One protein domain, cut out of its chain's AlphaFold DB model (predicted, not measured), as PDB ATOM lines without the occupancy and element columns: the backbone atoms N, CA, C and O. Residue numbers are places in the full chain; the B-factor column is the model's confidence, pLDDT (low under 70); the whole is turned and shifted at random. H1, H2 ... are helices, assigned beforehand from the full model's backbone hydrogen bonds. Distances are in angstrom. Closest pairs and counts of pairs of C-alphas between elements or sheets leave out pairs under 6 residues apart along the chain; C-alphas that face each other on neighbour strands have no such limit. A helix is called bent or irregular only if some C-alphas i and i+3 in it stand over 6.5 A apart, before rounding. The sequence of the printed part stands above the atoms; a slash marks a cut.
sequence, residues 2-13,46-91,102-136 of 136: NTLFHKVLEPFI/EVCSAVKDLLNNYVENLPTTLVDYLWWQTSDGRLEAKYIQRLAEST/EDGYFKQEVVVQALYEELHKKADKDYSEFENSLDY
ATOM      1  N   ASN A   2      74.262  80.785  -0.497       59.00
ATOM      2  CA  ASN A   2      73.209  80.266  -1.365       59.00
ATOM      3  C   ASN A   2      71.891  80.984  -1.002       59.00
ATOM      4  O   ASN A   2      71.470  80.944   0.153       59.00
ATOM      5  N   THR A   3      71.284  81.719  -1.939       76.25
ATOM      6  CA  THR A   3      70.237  82.723  -1.638       76.25
ATOM      7  C   THR A   3      68.964  82.129  -1.039       76.25
ATOM      8  O   THR A   3      68.234  82.836  -0.352       76.25
ATOM      9  N   LEU A   4      68.700  80.841  -1.272       83.25
ATOM     10  CA  LEU A   4      67.532  80.148  -0.729       83.25
ATOM     11  C   LEU A   4      67.744  79.663   0.712       83.25
ATOM     12  O   LEU A   4      66.844  79.816   1.528       83.25
ATOM     13  N   PHE A   5      68.935  79.149   1.043       85.44
ATOM     14  CA  PHE A   5      69.268  78.717   2.409       85.44
ATOM     15  C   PHE A   5      69.129  79.875   3.392       85.44
ATOM     16  O   PHE A   5      68.500  79.735   4.432       85.44
ATOM     17  N   HIS A   6      69.641  81.045   3.013       82.94
ATOM     18  CA  HIS A   6      69.529  82.245   3.832       82.94
ATOM     19  C   HIS A   6      68.067  82.646   4.080       82.94
ATOM     20  O   HIS A   6      67.686  82.855   5.225       82.94
ATOM     21  N   LYS A   7      67.228  82.642   3.036       86.81
ATOM     22  CA  LYS A   7      65.793  82.959   3.145       86.81
ATOM     23  C   LYS A   7      65.007  81.974   4.011       86.81
ATOM     24  O   LYS A   7      63.976  82.346   4.555       86.81
ATOM     25  N   VAL A   8      65.449  80.719   4.096       88.69
ATOM     26  CA  VAL A   8      64.823  79.695   4.949       88.69
ATOM     27  C   VAL A   8      65.320  79.797   6.391       88.69
ATOM     28  O   VAL A   8      64.536  79.586   7.315       88.69
ATOM     29  N   LEU A   9      66.595  80.150   6.579       88.00
ATOM     30  CA  LEU A   9      67.213  80.322   7.891       88.00
ATOM     31  C   LEU A   9      66.789  81.611   8.597       88.00
ATOM     32  O   LEU A   9      66.698  81.597   9.815       88.00
ATOM     33  N   GLU A  10      66.525  82.707   7.885       87.69
ATOM     34  CA  GLU A  10      66.124  83.978   8.510       87.69
ATOM     35  C   GLU A  10      64.888  83.838   9.424       87.69
ATOM     36  O   GLU A  10      65.014  84.144  10.611       87.69
ATOM     37  N   PRO A  11      63.744  83.285   8.966       87.62
ATOM     38  CA  PRO A  11      62.584  83.074   9.837       87.62
ATOM     39  C   PRO A  11      62.861  82.105  10.991       87.62
ATOM     40  O   PRO A  11      62.310  82.253  12.078       87.62
ATOM     41  N   PHE A  12      63.724  81.110  10.771       86.38
ATOM     42  CA  PHE A  12      64.131  80.174  11.817       86.38
ATOM     43  C   PHE A  12      64.956  80.872  12.907       86.38
ATOM     44  O   PHE A  12      64.707  80.672  14.092       86.38
ATOM     45  N   ILE A  13      65.897  81.736  12.522       82.44
ATOM     46  CA  ILE A  13      66.694  82.541  13.454       82.44
ATOM     47  C   ILE A  13      65.781  83.484  14.244       82.44
ATOM     48  O   ILE A  13      65.888  83.538  15.466       82.44
ATOM     49  N   GLU A  46      74.554  69.765  24.192       66.06
ATOM     50  CA  GLU A  46      73.128  69.849  24.500       66.06
ATOM     51  C   GLU A  46      72.423  71.003  23.773       66.06
ATOM     52  O   GLU A  46      71.359  70.790  23.192       66.06
ATOM     53  N   VAL A  47      73.013  72.204  23.729       69.56
ATOM     54  CA  VAL A  47      72.422  73.353  23.020       69.56
ATOM     55  C   VAL A  47      72.471  73.126  21.513       69.56
ATOM     56  O   VAL A  47      71.466  73.304  20.826       69.56
ATOM     57  N   CYS A  48      73.618  72.686  20.994       73.44
ATOM     58  CA  CYS A  48      73.772  72.361  19.577       73.44
ATOM     59  C   CYS A  48      72.798  71.255  19.139       73.44
ATOM     60  O   CYS A  48      72.187  71.357  18.072       73.44
ATOM     61  N   SER A  49      72.598  70.231  19.980       74.88
ATOM     62  CA  SER A  49      71.598  69.185  19.751       74.88
ATOM     63  C   SER A  49      70.184  69.761  19.751       74.88
ATOM     64  O   SER A  49      69.443  69.520  18.805       74.88
ATOM     65  N   ALA A  50      69.826  70.589  20.737       78.12
ATOM     66  CA  ALA A  50      68.501  71.201  20.813       78.12
ATOM     67  C   ALA A  50      68.200  72.105  19.604       78.12
ATOM     68  O   ALA A  50      67.099  72.072  19.063       78.12
ATOM     69  N   VAL A  51      69.179  72.884  19.131       80.00
ATOM     70  CA  VAL A  51      69.037  73.701  17.914       80.00
ATOM     71  C   VAL A  51      68.856  72.817  16.683       80.00
ATOM     72  O   VAL A  51      68.019  73.125  15.834       80.00
ATOM     73  N   LYS A  52      69.596  71.707  16.584       83.69
ATOM     74  CA  LYS A  52      69.435  70.745  15.490       83.69
ATOM     75  C   LYS A  52      68.059  70.070  15.521       83.69
ATOM     76  O   LYS A  52      67.448  69.924  14.468       83.69
ATOM     77  N   ASP A  53      67.538  69.745  16.701       85.31
ATOM     78  CA  ASP A  53      66.194  69.185  16.881       85.31
ATOM     79  C   ASP A  53      65.101  70.200  16.512       85.31
ATOM     80  O   ASP A  53      64.141  69.871  15.816       85.31
ATOM     81  N   LEU A  54      65.261  71.466  16.909       85.94
ATOM     82  CA  LEU A  54      64.370  72.551  16.489       85.94
ATOM     83  C   LEU A  54      64.413  72.762  14.973       85.94
ATOM     84  O   LEU A  54      63.373  72.996  14.360       85.94
ATOM     85  N   LEU A  55      65.595  72.664  14.363       88.94
ATOM     86  CA  LEU A  55      65.757  72.783  12.918       88.94
ATOM     87  C   LEU A  55      65.125  71.598  12.177       88.94
ATOM     88  O   LEU A  55      64.464  71.816  11.166       88.94
ATOM     89  N   ASN A  56      65.271  70.375  12.694       91.19
ATOM     90  CA  ASN A  56      64.561  69.193  12.199       91.19
ATOM     91  C   ASN A  56      63.051  69.438  12.193       91.19
ATOM     92  O   ASN A  56      62.436  69.407  11.130       91.19
ATOM     93  N   ASN A  57      62.479  69.795  13.348       89.75
ATOM     94  CA  ASN A  57      61.054  70.102  13.469       89.75
ATOM     95  C   ASN A  57      60.625  71.220  12.507       89.75
ATOM     96  O   ASN A  57      59.559  71.154  11.899       89.75
ATOM     97  N   TYR A  58      61.446  72.258  12.342       90.19
ATOM     98  CA  TYR A  58      61.157  73.341  11.406       90.19
ATOM     99  C   TYR A  58      61.090  72.839   9.958       90.19
ATOM    100  O   TYR A  58      60.127  73.149   9.259       90.19
ATOM    101  N   VAL A  59      62.061  72.028   9.521       91.69
ATOM    102  CA  VAL A  59      62.105  71.468   8.160       91.69
ATOM    103  C   VAL A  59      60.972  70.468   7.913       91.69
ATOM    104  O   VAL A  59      60.401  70.491   6.825       91.69
ATOM    105  N   GLU A  60      60.586  69.661   8.906       90.31
ATOM    106  CA  GLU A  60      59.429  68.746   8.820       90.31
ATOM    107  C   GLU A  60      58.122  69.466   8.492       90.31
ATOM    108  O   GLU A  60      57.244  68.917   7.829       90.31
ATOM    109  N   ASN A  61      57.998  70.712   8.944       89.62
ATOM    110  CA  ASN A  61      56.818  71.537   8.718       89.62
ATOM    111  C   ASN A  61      56.905  72.376   7.431       89.62
ATOM    112  O   ASN A  61      55.953  73.091   7.100       89.62
ATOM    113  N   LEU A  62      58.012  72.312   6.682       89.75
ATOM    114  CA  LEU A  62      58.121  72.986   5.391       89.75
ATOM    115  C   LEU A  62      57.373  72.208   4.295       89.75
ATOM    116  O   LEU A  62      57.318  70.979   4.315       89.75
ATOM    117  N   PRO A  63      56.840  72.899   3.269       90.12
ATOM    118  CA  PRO A  63      56.267  72.222   2.112       90.12
ATOM    119  C   PRO A  63      57.292  71.292   1.451       90.12
ATOM    120  O   PRO A  63      58.409  71.721   1.161       90.12
ATOM    121  N   THR A  64      56.898  70.060   1.115       86.94
ATOM    122  CA  THR A  64      57.782  69.061   0.482       86.94
ATOM    123  C   THR A  64      58.490  69.609  -0.755       86.94
ATOM    124  O   THR A  64      59.681  69.394  -0.931       86.94
ATOM    125  N   THR A  65      57.795  70.407  -1.571       88.50
ATOM    126  CA  THR A  65      58.390  71.070  -2.739       88.50
ATOM    127  C   THR A  65      59.572  71.966  -2.360       88.50
ATOM    128  O   THR A  65      60.575  71.984  -3.066       88.50
ATOM    129  N   LEU A  66      59.486  72.703  -1.248       90.00
ATOM    130  CA  LEU A  66      60.588  73.534  -0.764       90.00
ATOM    131  C   LEU A  66      61.752  72.673  -0.262       90.00
ATOM    132  O   LEU A  66      62.901  72.998  -0.557       90.00
ATOM    133  N   VAL A  67      61.465  71.570   0.433       90.12
ATOM    134  CA  VAL A  67      62.481  70.602   0.879       90.12
ATOM    135  C   VAL A  67      63.203  69.986  -0.320       90.12
ATOM    136  O   VAL A  67      64.429  69.962  -0.340       90.12
ATOM    137  N   ASP A  68      62.476  69.597  -1.369       87.88
ATOM    138  CA  ASP A  68      63.066  69.122  -2.622       87.88
ATOM    139  C   ASP A  68      63.961  70.195  -3.256       87.88
ATOM    140  O   ASP A  68      65.097  69.911  -3.632       87.88
ATOM    141  N   TYR A  69      63.496  71.449  -3.344       89.88
ATOM    142  CA  TYR A  69      64.308  72.552  -3.869       89.88
ATOM    143  C   TYR A  69      65.586  72.782  -3.061       89.88
ATOM    144  O   TYR A  69      66.641  72.995  -3.657       89.88
ATOM    145  N   LEU A  70      65.513  72.740  -1.730       91.06
ATOM    146  CA  LEU A  70      66.682  72.839  -0.856       91.06
ATOM    147  C   LEU A  70      67.627  71.654  -1.066       91.06
ATOM    148  O   LEU A  70      68.834  71.850  -1.182       91.06
ATOM    149  N   TRP A  71      67.087  70.445  -1.194       91.56
ATOM    150  CA  TRP A  71      67.872  69.245  -1.448       91.56
ATOM    151  C   TRP A  71      68.614  69.324  -2.787       91.56
ATOM    152  O   TRP A  71      69.821  69.089  -2.822       91.56
ATOM    153  N   TRP A  72      67.969  69.785  -3.865       88.44
ATOM    154  CA  TRP A  72      68.612  70.013  -5.170       88.44
ATOM    155  C   TRP A  72      69.806  70.979  -5.115       88.44
ATOM    156  O   TRP A  72      70.687  70.943  -5.977       88.44
ATOM    157  N   GLN A  73      69.853  71.860  -4.115       89.00
ATOM    158  CA  GLN A  73      70.958  72.796  -3.916       89.00
ATOM    159  C   GLN A  73      72.164  72.170  -3.196       89.00
ATOM    160  O   GLN A  73      73.256  72.747  -3.278       89.00
ATOM    161  N   THR A  74      71.989  71.014  -2.545       89.69
ATOM    162  CA  THR A  74      73.046  70.239  -1.871       89.69
ATOM    163  C   THR A  74      73.877  69.409  -2.855       89.69
ATOM    164  O   THR A  74      73.540  69.289  -4.035       89.69
ATOM    165  N   SER A  75      74.995  68.846  -2.391       87.38
ATOM    166  CA  SER A  75      75.855  67.986  -3.215       87.38
ATOM    167  C   SER A  75      75.117  66.746  -3.725       87.38
ATOM    168  O   SER A  75      75.213  66.446  -4.915       87.38
ATOM    169  N   ASP A  76      74.339  66.086  -2.866       85.75
ATOM    170  CA  ASP A  76      73.624  64.852  -3.205       85.75
ATOM    171  C   ASP A  76      72.508  65.112  -4.214       85.75
ATOM    172  O   ASP A  76      72.450  64.458  -5.255       85.75
ATOM    173  N   GLY A  77      71.702  66.156  -3.994       82.62
ATOM    174  CA  GLY A  77      70.689  66.556  -4.972       82.62
ATOM    175  C   GLY A  77      71.304  66.894  -6.334       82.62
ATOM    176  O   GLY A  77      70.793  66.494  -7.377       82.62
ATOM    177  N   ARG A  78      72.464  67.562  -6.381       83.94
ATOM    178  CA  ARG A  78      73.150  67.836  -7.660       83.94
ATOM    179  C   ARG A  78      73.641  66.572  -8.363       83.94
ATOM    180  O   ARG A  78      73.680  66.557  -9.595       83.94
ATOM    181  N   LEU A  79      74.074  65.555  -7.616       85.00
ATOM    182  CA  LEU A  79      74.477  64.267  -8.183       85.00
ATOM    183  C   LEU A  79      73.274  63.558  -8.803       85.00
ATOM    184  O   LEU A  79      73.351  63.158  -9.966       85.00
ATOM    185  N   GLU A  80      72.154  63.512  -8.083       81.50
ATOM    186  CA  GLU A  80      70.900  62.943  -8.578       81.50
ATOM    187  C   GLU A  80      70.423  63.665  -9.851       81.50
ATOM    188  O   GLU A  80      70.067  63.035 -10.846       81.50
ATOM    189  N   ALA A  81      70.494  65.001  -9.880       80.00
ATOM    190  CA  ALA A  81      69.996  65.796 -11.007       80.00
ATOM    191  C   ALA A  81      70.764  65.458 -12.284       80.00
ATOM    192  O   ALA A  81      70.185  65.284 -13.357       80.00
ATOM    193  N   LYS A  82      72.088  65.336 -12.152       80.44
ATOM    194  CA  LYS A  82      72.976  64.939 -13.246       80.44
ATOM    195  C   LYS A  82      72.712  63.509 -13.693       80.44
ATOM    196  O   LYS A  82      72.821  63.228 -14.884       80.44
ATOM    197  N   TYR A  83      72.405  62.607 -12.763       82.00
ATOM    198  CA  TYR A  83      72.052  61.233 -13.091       82.00
ATOM    199  C   TYR A  83      70.772  61.193 -13.933       82.00
ATOM    200  O   TYR A  83      70.804  60.677 -15.047       82.00
ATOM    201  N   ILE A  84      69.701  61.851 -13.484       78.19
ATOM    202  CA  ILE A  84      68.430  61.943 -14.219       78.19
ATOM    203  C   ILE A  84      68.620  62.579 -15.603       78.19
ATOM    204  O   ILE A  84      68.085  62.073 -16.587       78.19
ATOM    205  N   GLN A  85      69.411  63.652 -15.713       78.69
ATOM    206  CA  GLN A  85      69.721  64.278 -17.005       78.69
ATOM    207  C   GLN A  85      70.395  63.299 -17.973       78.69
ATOM    208  O   GLN A  85      69.941  63.147 -19.103       78.69
ATOM    209  N   ARG A  86      71.427  62.575 -17.518       82.19
ATOM    210  CA  ARG A  86      72.118  61.568 -18.342       82.19
ATOM    211  C   ARG A  86      71.187  60.445 -18.783       82.19
ATOM    212  O   ARG A  86      71.302  59.957 -19.902       82.19
ATOM    213  N   LEU A  87      70.280  60.030 -17.904       75.19
ATOM    214  CA  LEU A  87      69.292  59.004 -18.212       75.19
ATOM    215  C   LEU A  87      68.288  59.477 -19.263       75.19
ATOM    216  O   LEU A  87      68.015  58.738 -20.203       75.19
ATOM    217  N   ALA A  88      67.797  60.712 -19.150       74.56
ATOM    218  CA  ALA A  88      66.895  61.314 -20.130       74.56
ATOM    219  C   ALA A  88      67.552  61.479 -21.513       74.56
ATOM    220  O   ALA A  88      66.889  61.327 -22.537       74.56
ATOM    221  N   GLU A  89      68.857  61.760 -21.549       81.44
ATOM    222  CA  GLU A  89      69.649  61.837 -22.782       81.44
ATOM    223  C   GLU A  89      69.911  60.454 -23.410       81.44
ATOM    224  O   GLU A  89      70.129  60.351 -24.618       81.44
ATOM    225  N   SER A  90      69.854  59.372 -22.623       82.12
ATOM    226  CA  SER A  90      69.947  58.001 -23.127       82.12
ATOM    227  C   SER A  90      68.567  57.494 -23.570       82.12
ATOM    228  O   SER A  90      67.712  57.157 -22.759       82.12
ATOM    229  N   THR A  91      68.324  57.441 -24.880       64.44
ATOM    230  CA  THR A  91      67.010  57.204 -25.530       64.44
ATOM    231  C   THR A  91      66.319  55.842 -25.294       64.44
ATOM    232  O   THR A  91      65.441  55.451 -26.056       64.44
ATOM    233  N   GLU A 102      61.391  56.455  -2.193       53.22
ATOM    234  CA  GLU A 102      60.506  56.904  -1.140       53.22
ATOM    235  C   GLU A 102      61.383  57.021   0.097       53.22
ATOM    236  O   GLU A 102      61.464  56.102   0.891       53.22
ATOM    237  N   ASP A 103      62.097  58.128   0.222       65.06
ATOM    238  CA  ASP A 103      62.685  58.532   1.485       65.06
ATOM    239  C   ASP A 103      62.754  60.054   1.495       65.06
ATOM    240  O   ASP A 103      63.808  60.687   1.420       65.06
ATOM    241  N   GLY A 104      61.573  60.674   1.601       61.03
ATOM    242  CA  GLY A 104      61.477  62.080   2.007       61.03
ATOM    243  C   GLY A 104      62.283  62.349   3.285       61.03
ATOM    244  O   GLY A 104      62.857  63.423   3.428       61.03
ATOM    245  N   TYR A 105      62.423  61.326   4.135       65.25
ATOM    246  CA  TYR A 105      63.272  61.317   5.317       65.25
ATOM    247  C   TYR A 105      64.769  61.507   4.991       65.25
ATOM    248  O   TYR A 105      65.405  62.387   5.564       65.25
ATOM    249  N   PHE A 106      65.323  60.800   3.995       79.50
ATOM    250  CA  PHE A 106      66.719  60.994   3.563       79.50
ATOM    251  C   PHE A 106      66.968  62.418   3.049       79.50
ATOM    252  O   PHE A 106      67.945  63.070   3.418       79.50
ATOM    253  N   LYS A 107      66.055  62.942   2.219       85.06
ATOM    254  CA  LYS A 107      66.163  64.319   1.707       85.06
ATOM    255  C   LYS A 107      66.119  65.342   2.839       85.06
ATOM    256  O   LYS A 107      66.890  66.301   2.822       85.06
ATOM    257  N   GLN A 108      65.232  65.135   3.809       88.62
ATOM    258  CA  GLN A 108      65.104  65.987   4.983       88.62
ATOM    259  C   GLN A 108      66.394  66.003   5.804       88.62
ATOM    260  O   GLN A 108      66.883  67.088   6.105       88.62
ATOM    261  N   GLU A 109      66.982  64.844   6.116       89.75
ATOM    262  CA  GLU A 109      68.235  64.769   6.881       89.75
ATOM    263  C   GLU A 109      69.373  65.539   6.194       89.75
ATOM    264  O   GLU A 109      70.064  66.339   6.832       89.75
ATOM    265  N   VAL A 110      69.528  65.368   4.875       90.94
ATOM    266  CA  VAL A 110      70.534  66.088   4.076       90.94
ATOM    267  C   VAL A 110      70.286  67.602   4.099       90.94
ATOM    268  O   VAL A 110      71.222  68.392   4.248       90.94
ATOM    269  N   VAL A 111      69.026  68.030   3.981       92.25
ATOM    270  CA  VAL A 111      68.644  69.450   4.031       92.25
ATOM    271  C   VAL A 111      68.893  70.052   5.411       92.25
ATOM    272  O   VAL A 111      69.467  71.139   5.496       92.25
ATOM    273  N   VAL A 112      68.510  69.358   6.484       92.88
ATOM    274  CA  VAL A 112      68.727  69.804   7.868       92.88
ATOM    275  C   VAL A 112      70.213  69.954   8.146       92.88
ATOM    276  O   VAL A 112      70.630  70.983   8.674       92.88
ATOM    277  N   GLN A 113      71.026  68.975   7.746       91.75
ATOM    278  CA  GLN A 113      72.471  69.040   7.920       91.75
ATOM    279  C   GLN A 113      73.072  70.248   7.184       91.75
ATOM    280  O   GLN A 113      73.834  71.013   7.774       91.75
ATOM    281  N   ALA A 114      72.676  70.481   5.931       91.62
ATOM    282  CA  ALA A 114      73.159  71.622   5.157       91.62
ATOM    283  C   ALA A 114      72.713  72.979   5.743       91.62
ATOM    284  O   ALA A 114      73.486  73.937   5.749       91.62
ATOM    285  N   LEU A 115      71.479  73.080   6.251       90.88
ATOM    286  CA  LEU A 115      70.976  74.282   6.927       90.88
ATOM    287  C   LEU A 115      71.719  74.533   8.245       90.88
ATOM    288  O   LEU A 115      72.081  75.674   8.532       90.88
ATOM    289  N   TYR A 116      71.985  73.476   9.015       88.25
ATOM    290  CA  TYR A 116      72.724  73.546  10.273       88.25
ATOM    291  C   TYR A 116      74.154  74.059  10.064       88.25
ATOM    292  O   TYR A 116      74.613  74.929  10.799       88.25
ATOM    293  N   GLU A 117      74.846  73.593   9.023       87.50
ATOM    294  CA  GLU A 117      76.195  74.065   8.686       87.50
ATOM    295  C   GLU A 117      76.230  75.548   8.293       87.50
ATOM    296  O   GLU A 117      77.145  76.274   8.683       87.50
ATOM    297  N   GLU A 118      75.247  76.028   7.529       88.06
ATOM    298  CA  GLU A 118      75.159  77.450   7.174       88.06
ATOM    299  C   GLU A 118      74.796  78.322   8.385       88.06
ATOM    300  O   GLU A 118      75.344  79.419   8.530       88.06
ATOM    301  N   LEU A 119      73.931  77.828   9.277       85.25
ATOM    302  CA  LEU A 119      73.639  78.476  10.555       85.25
ATOM    303  C   LEU A 119      74.904  78.579  11.415       85.25
ATOM    304  O   LEU A 119      75.195  79.650  11.940       85.25
ATOM    305  N   HIS A 120      75.693  77.505  11.486       80.12
ATOM    306  CA  HIS A 120      76.944  77.483  12.239       80.12
ATOM    307  C   HIS A 120      77.962  78.483  11.697       80.12
ATOM    308  O   HIS A 120      78.476  79.305  12.447       80.12
ATOM    309  N   LYS A 121      78.184  78.509  10.377       82.19
ATOM    310  CA  LYS A 121      79.071  79.503   9.748       82.19
ATOM    311  C   LYS A 121      78.630  80.937  10.034       82.19
ATOM    312  O   LYS A 121      79.470  81.827  10.159       82.19
ATOM    313  N   LYS A 122      77.316  81.183  10.087       82.44
ATOM    314  CA  LYS A 122      76.773  82.499  10.425       82.44
ATOM    315  C   LYS A 122      77.035  82.848  11.892       82.44
ATOM    316  O   LYS A 122      77.496  83.955  12.149       82.44
ATOM    317  N   ALA A 123      76.798  81.917  12.811       77.81
ATOM    318  CA  ALA A 123      77.099  82.090  14.229       77.81
ATOM    319  C   ALA A 123      78.592  82.380  14.463       77.81
ATOM    320  O   ALA A 123      78.922  83.353  15.137       77.81
ATOM    321  N   ASP A 124      79.484  81.614  13.824       77.00
ATOM    322  CA  ASP A 124      80.943  81.784  13.919       77.00
ATOM    323  C   ASP A 124      81.396  83.172  13.471       77.00
ATOM    324  O   ASP A 124      82.235  83.821  14.104       77.00
ATOM    325  N   LYS A 125      80.817  83.638  12.362       81.56
ATOM    326  CA  LYS A 125      81.095  84.960  11.821       81.56
ATOM    327  C   LYS A 125      80.602  86.058  12.765       81.56
ATOM    328  O   LYS A 125      81.382  86.943  13.105       81.56
ATOM    329  N   ASP A 126      79.344  85.988  13.196       76.56
ATOM    330  CA  ASP A 126      78.729  86.991  14.070       76.56
ATOM    331  C   ASP A 126      79.458  87.043  15.439       76.56
ATOM    332  O   ASP A 126      79.616  88.109  16.035       76.56
ATOM    333  N   TYR A 127      79.966  85.904  15.925       72.12
ATOM    334  CA  TYR A 127      80.832  85.809  17.106       72.12
ATOM    335  C   TYR A 127      82.198  86.461  16.907       72.12
ATOM    336  O   TYR A 127      82.583  87.323  17.696       72.12
ATOM    337  N   SER A 128      82.901  86.111  15.829       75.50
ATOM    338  CA  SER A 128      84.213  86.687  15.517       75.50
ATOM    339  C   SER A 128      84.134  88.208  15.343       75.50
ATOM    340  O   SER A 128      85.018  88.939  15.782       75.50
ATOM    341  N   GLU A 129      83.070  88.716  14.717       77.50
ATOM    342  CA  GLU A 129      82.828  90.158  14.585       77.50
ATOM    343  C   GLU A 129      82.583  90.829  15.944       77.50
ATOM    344  O   GLU A 129      83.073  91.934  16.181       77.50
ATOM    345  N   PHE A 130      81.875  90.157  16.855       72.38
ATOM    346  CA  PHE A 130      81.649  90.653  18.208       72.38
ATOM    347  C   PHE A 130      82.936  90.697  19.044       72.38
ATOM    348  O   PHE A 130      83.208  91.736  19.639       72.38
ATOM    349  N   GLU A 131      83.744  89.633  19.066       70.75
ATOM    350  CA  GLU A 131      85.023  89.626  19.800       70.75
ATOM    351  C   GLU A 131      85.955  90.742  19.316       70.75
ATOM    352  O   GLU A 131      86.423  91.546  20.118       70.75
ATOM    353  N   ASN A 132      86.111  90.891  17.995       72.19
ATOM    354  CA  ASN A 132      86.902  91.979  17.412       72.19
ATOM    355  C   ASN A 132      86.373  93.381  17.777       72.19
ATOM    356  O   ASN A 132      87.122  94.352  17.715       72.19
ATOM    357  N   SER A 133      85.089  93.513  18.126       69.12
ATOM    358  CA  SER A 133      84.485  94.786  18.544       69.12
ATOM    359  C   SER A 133      84.683  95.119  20.027       69.12
ATOM    360  O   SER A 133      84.425  96.254  20.418       69.12
ATOM    361  N   LEU A 134      85.105  94.148  20.847       61.12
ATOM    362  CA  LEU A 134      85.407  94.333  22.271       61.12
ATOM    363  C   LEU A 134      86.877  94.701  22.528       61.12
ATOM    364  O   LEU A 134      87.178  95.263  23.578       61.12
ATOM    365  N   ASP A 135      87.771  94.403  21.579       55.56
ATOM    366  CA  ASP A 135      89.214  94.680  21.659       55.56
ATOM    367  C   ASP A 135      89.600  96.141  21.309       55.56
ATOM    368  O   ASP A 135      90.787  96.480  21.269       55.56
ATOM    369  N   TYR A 136      88.613  97.020  21.089       42.81
ATOM    370  CA  TYR A 136      88.766  98.453  20.776       42.81
ATOM    371  C   TYR A 136      87.927  99.338  21.704       42.81
ATOM    372  O   TYR A 136      88.370 100.485  21.955       42.81
TER     373      TYR A 136
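This is residues 2 to 13, 46 to 91 and 102 to 136 of the 136 residues of an uncharacterized protein of Pseudoalteromonas sp. J010 (UniProt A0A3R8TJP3). One long straight helix, H5, crosses one side of a small cluster of three shorter helices, H1, H2 and H3, which pack on its residues 107 to 119 at wide angles. Beyond this body the free part of H5, residues 123 to 134, sticks out at one end of the long axis, and residues 82 to 89 of H4 stick out at the other. The printed part has 93 residues with five named helices, H1 to H5 in order along the chain, and no named strand; the class is all helix. The whole is loose, with a radius of gyration of the C-alphas of 16.6 A, and is a rod spanning 66 by 26 by 20 A.

H1 is residues 3 to 13, 15.5 A from first to last C-alpha, and begins with C-alpha 3 at (70.237, 82.723, -1.638). It is neither bent nor irregular, but only just: C-alphas 8 and 11 are 6.4 A apart. H2 is residues 46 to 60, 20.9 A long. H3 is residues 64 to 73, 14.4 A long. H4 is residues 75 to 89, 21.4 A long, ending with C-alpha 89 at (69.649, 61.837, -22.782). H5, the longest helix, is residues 104 to 134, 45.0 A long, and ends with C-alpha 134 at (85.407, 94.333, 22.271).

H5 is the hub, touching three helices. H1 touches residues 115 to 119 of H5, about perpendicular at 75 degrees; the closest C-alphas, of Phe 5 and Leu 115, are 6.6 A apart. H2 touches residues 108 to 116 of H5 at a steep tilt of 48 degrees, opposite ways, with the C-alphas of Asn 56 and Val 112 closest at 6.0 A. H3 touches residues 107 to 111 of H5 at a steep tilt of 64 degrees, the same way, with the C-alphas of Trp 71 and Val 111 closest at 5.5 A. H1 and H3 are close but not clearly touching, with the C-alphas of Phe 5 and Leu 70 closest at 7.2 A. H3 and H4 only just touch, with 3 pairs of C-alphas within 8 A, and only at the corner by their link; they are about perpendicular at 88 degrees, with the C-alphas of Trp 71 and Gly 77 closest at 5.3 A. H4 and H5 are near each other. H4 is apart from H1 and H2. In H2, H3, H4 and H5 every O i to N i+4 pair is within hydrogen-bond range; in H1, 4 of 7 are.

The C-alphas of Thr 91 and Tyr 136, the two farthest apart, are 65.7 A apart. Residues 14 to 45 and 92 to 101 are not printed, with C-alpha gaps of 18.0 A and 25.2 A across these cuts. The links H2 to H3 and H3 to H4 are tight. The mean pLDDT of the printed part is 81.3; residues 2, 46 to 47, 91, 102 to 105 and 133 to 136 are under 70.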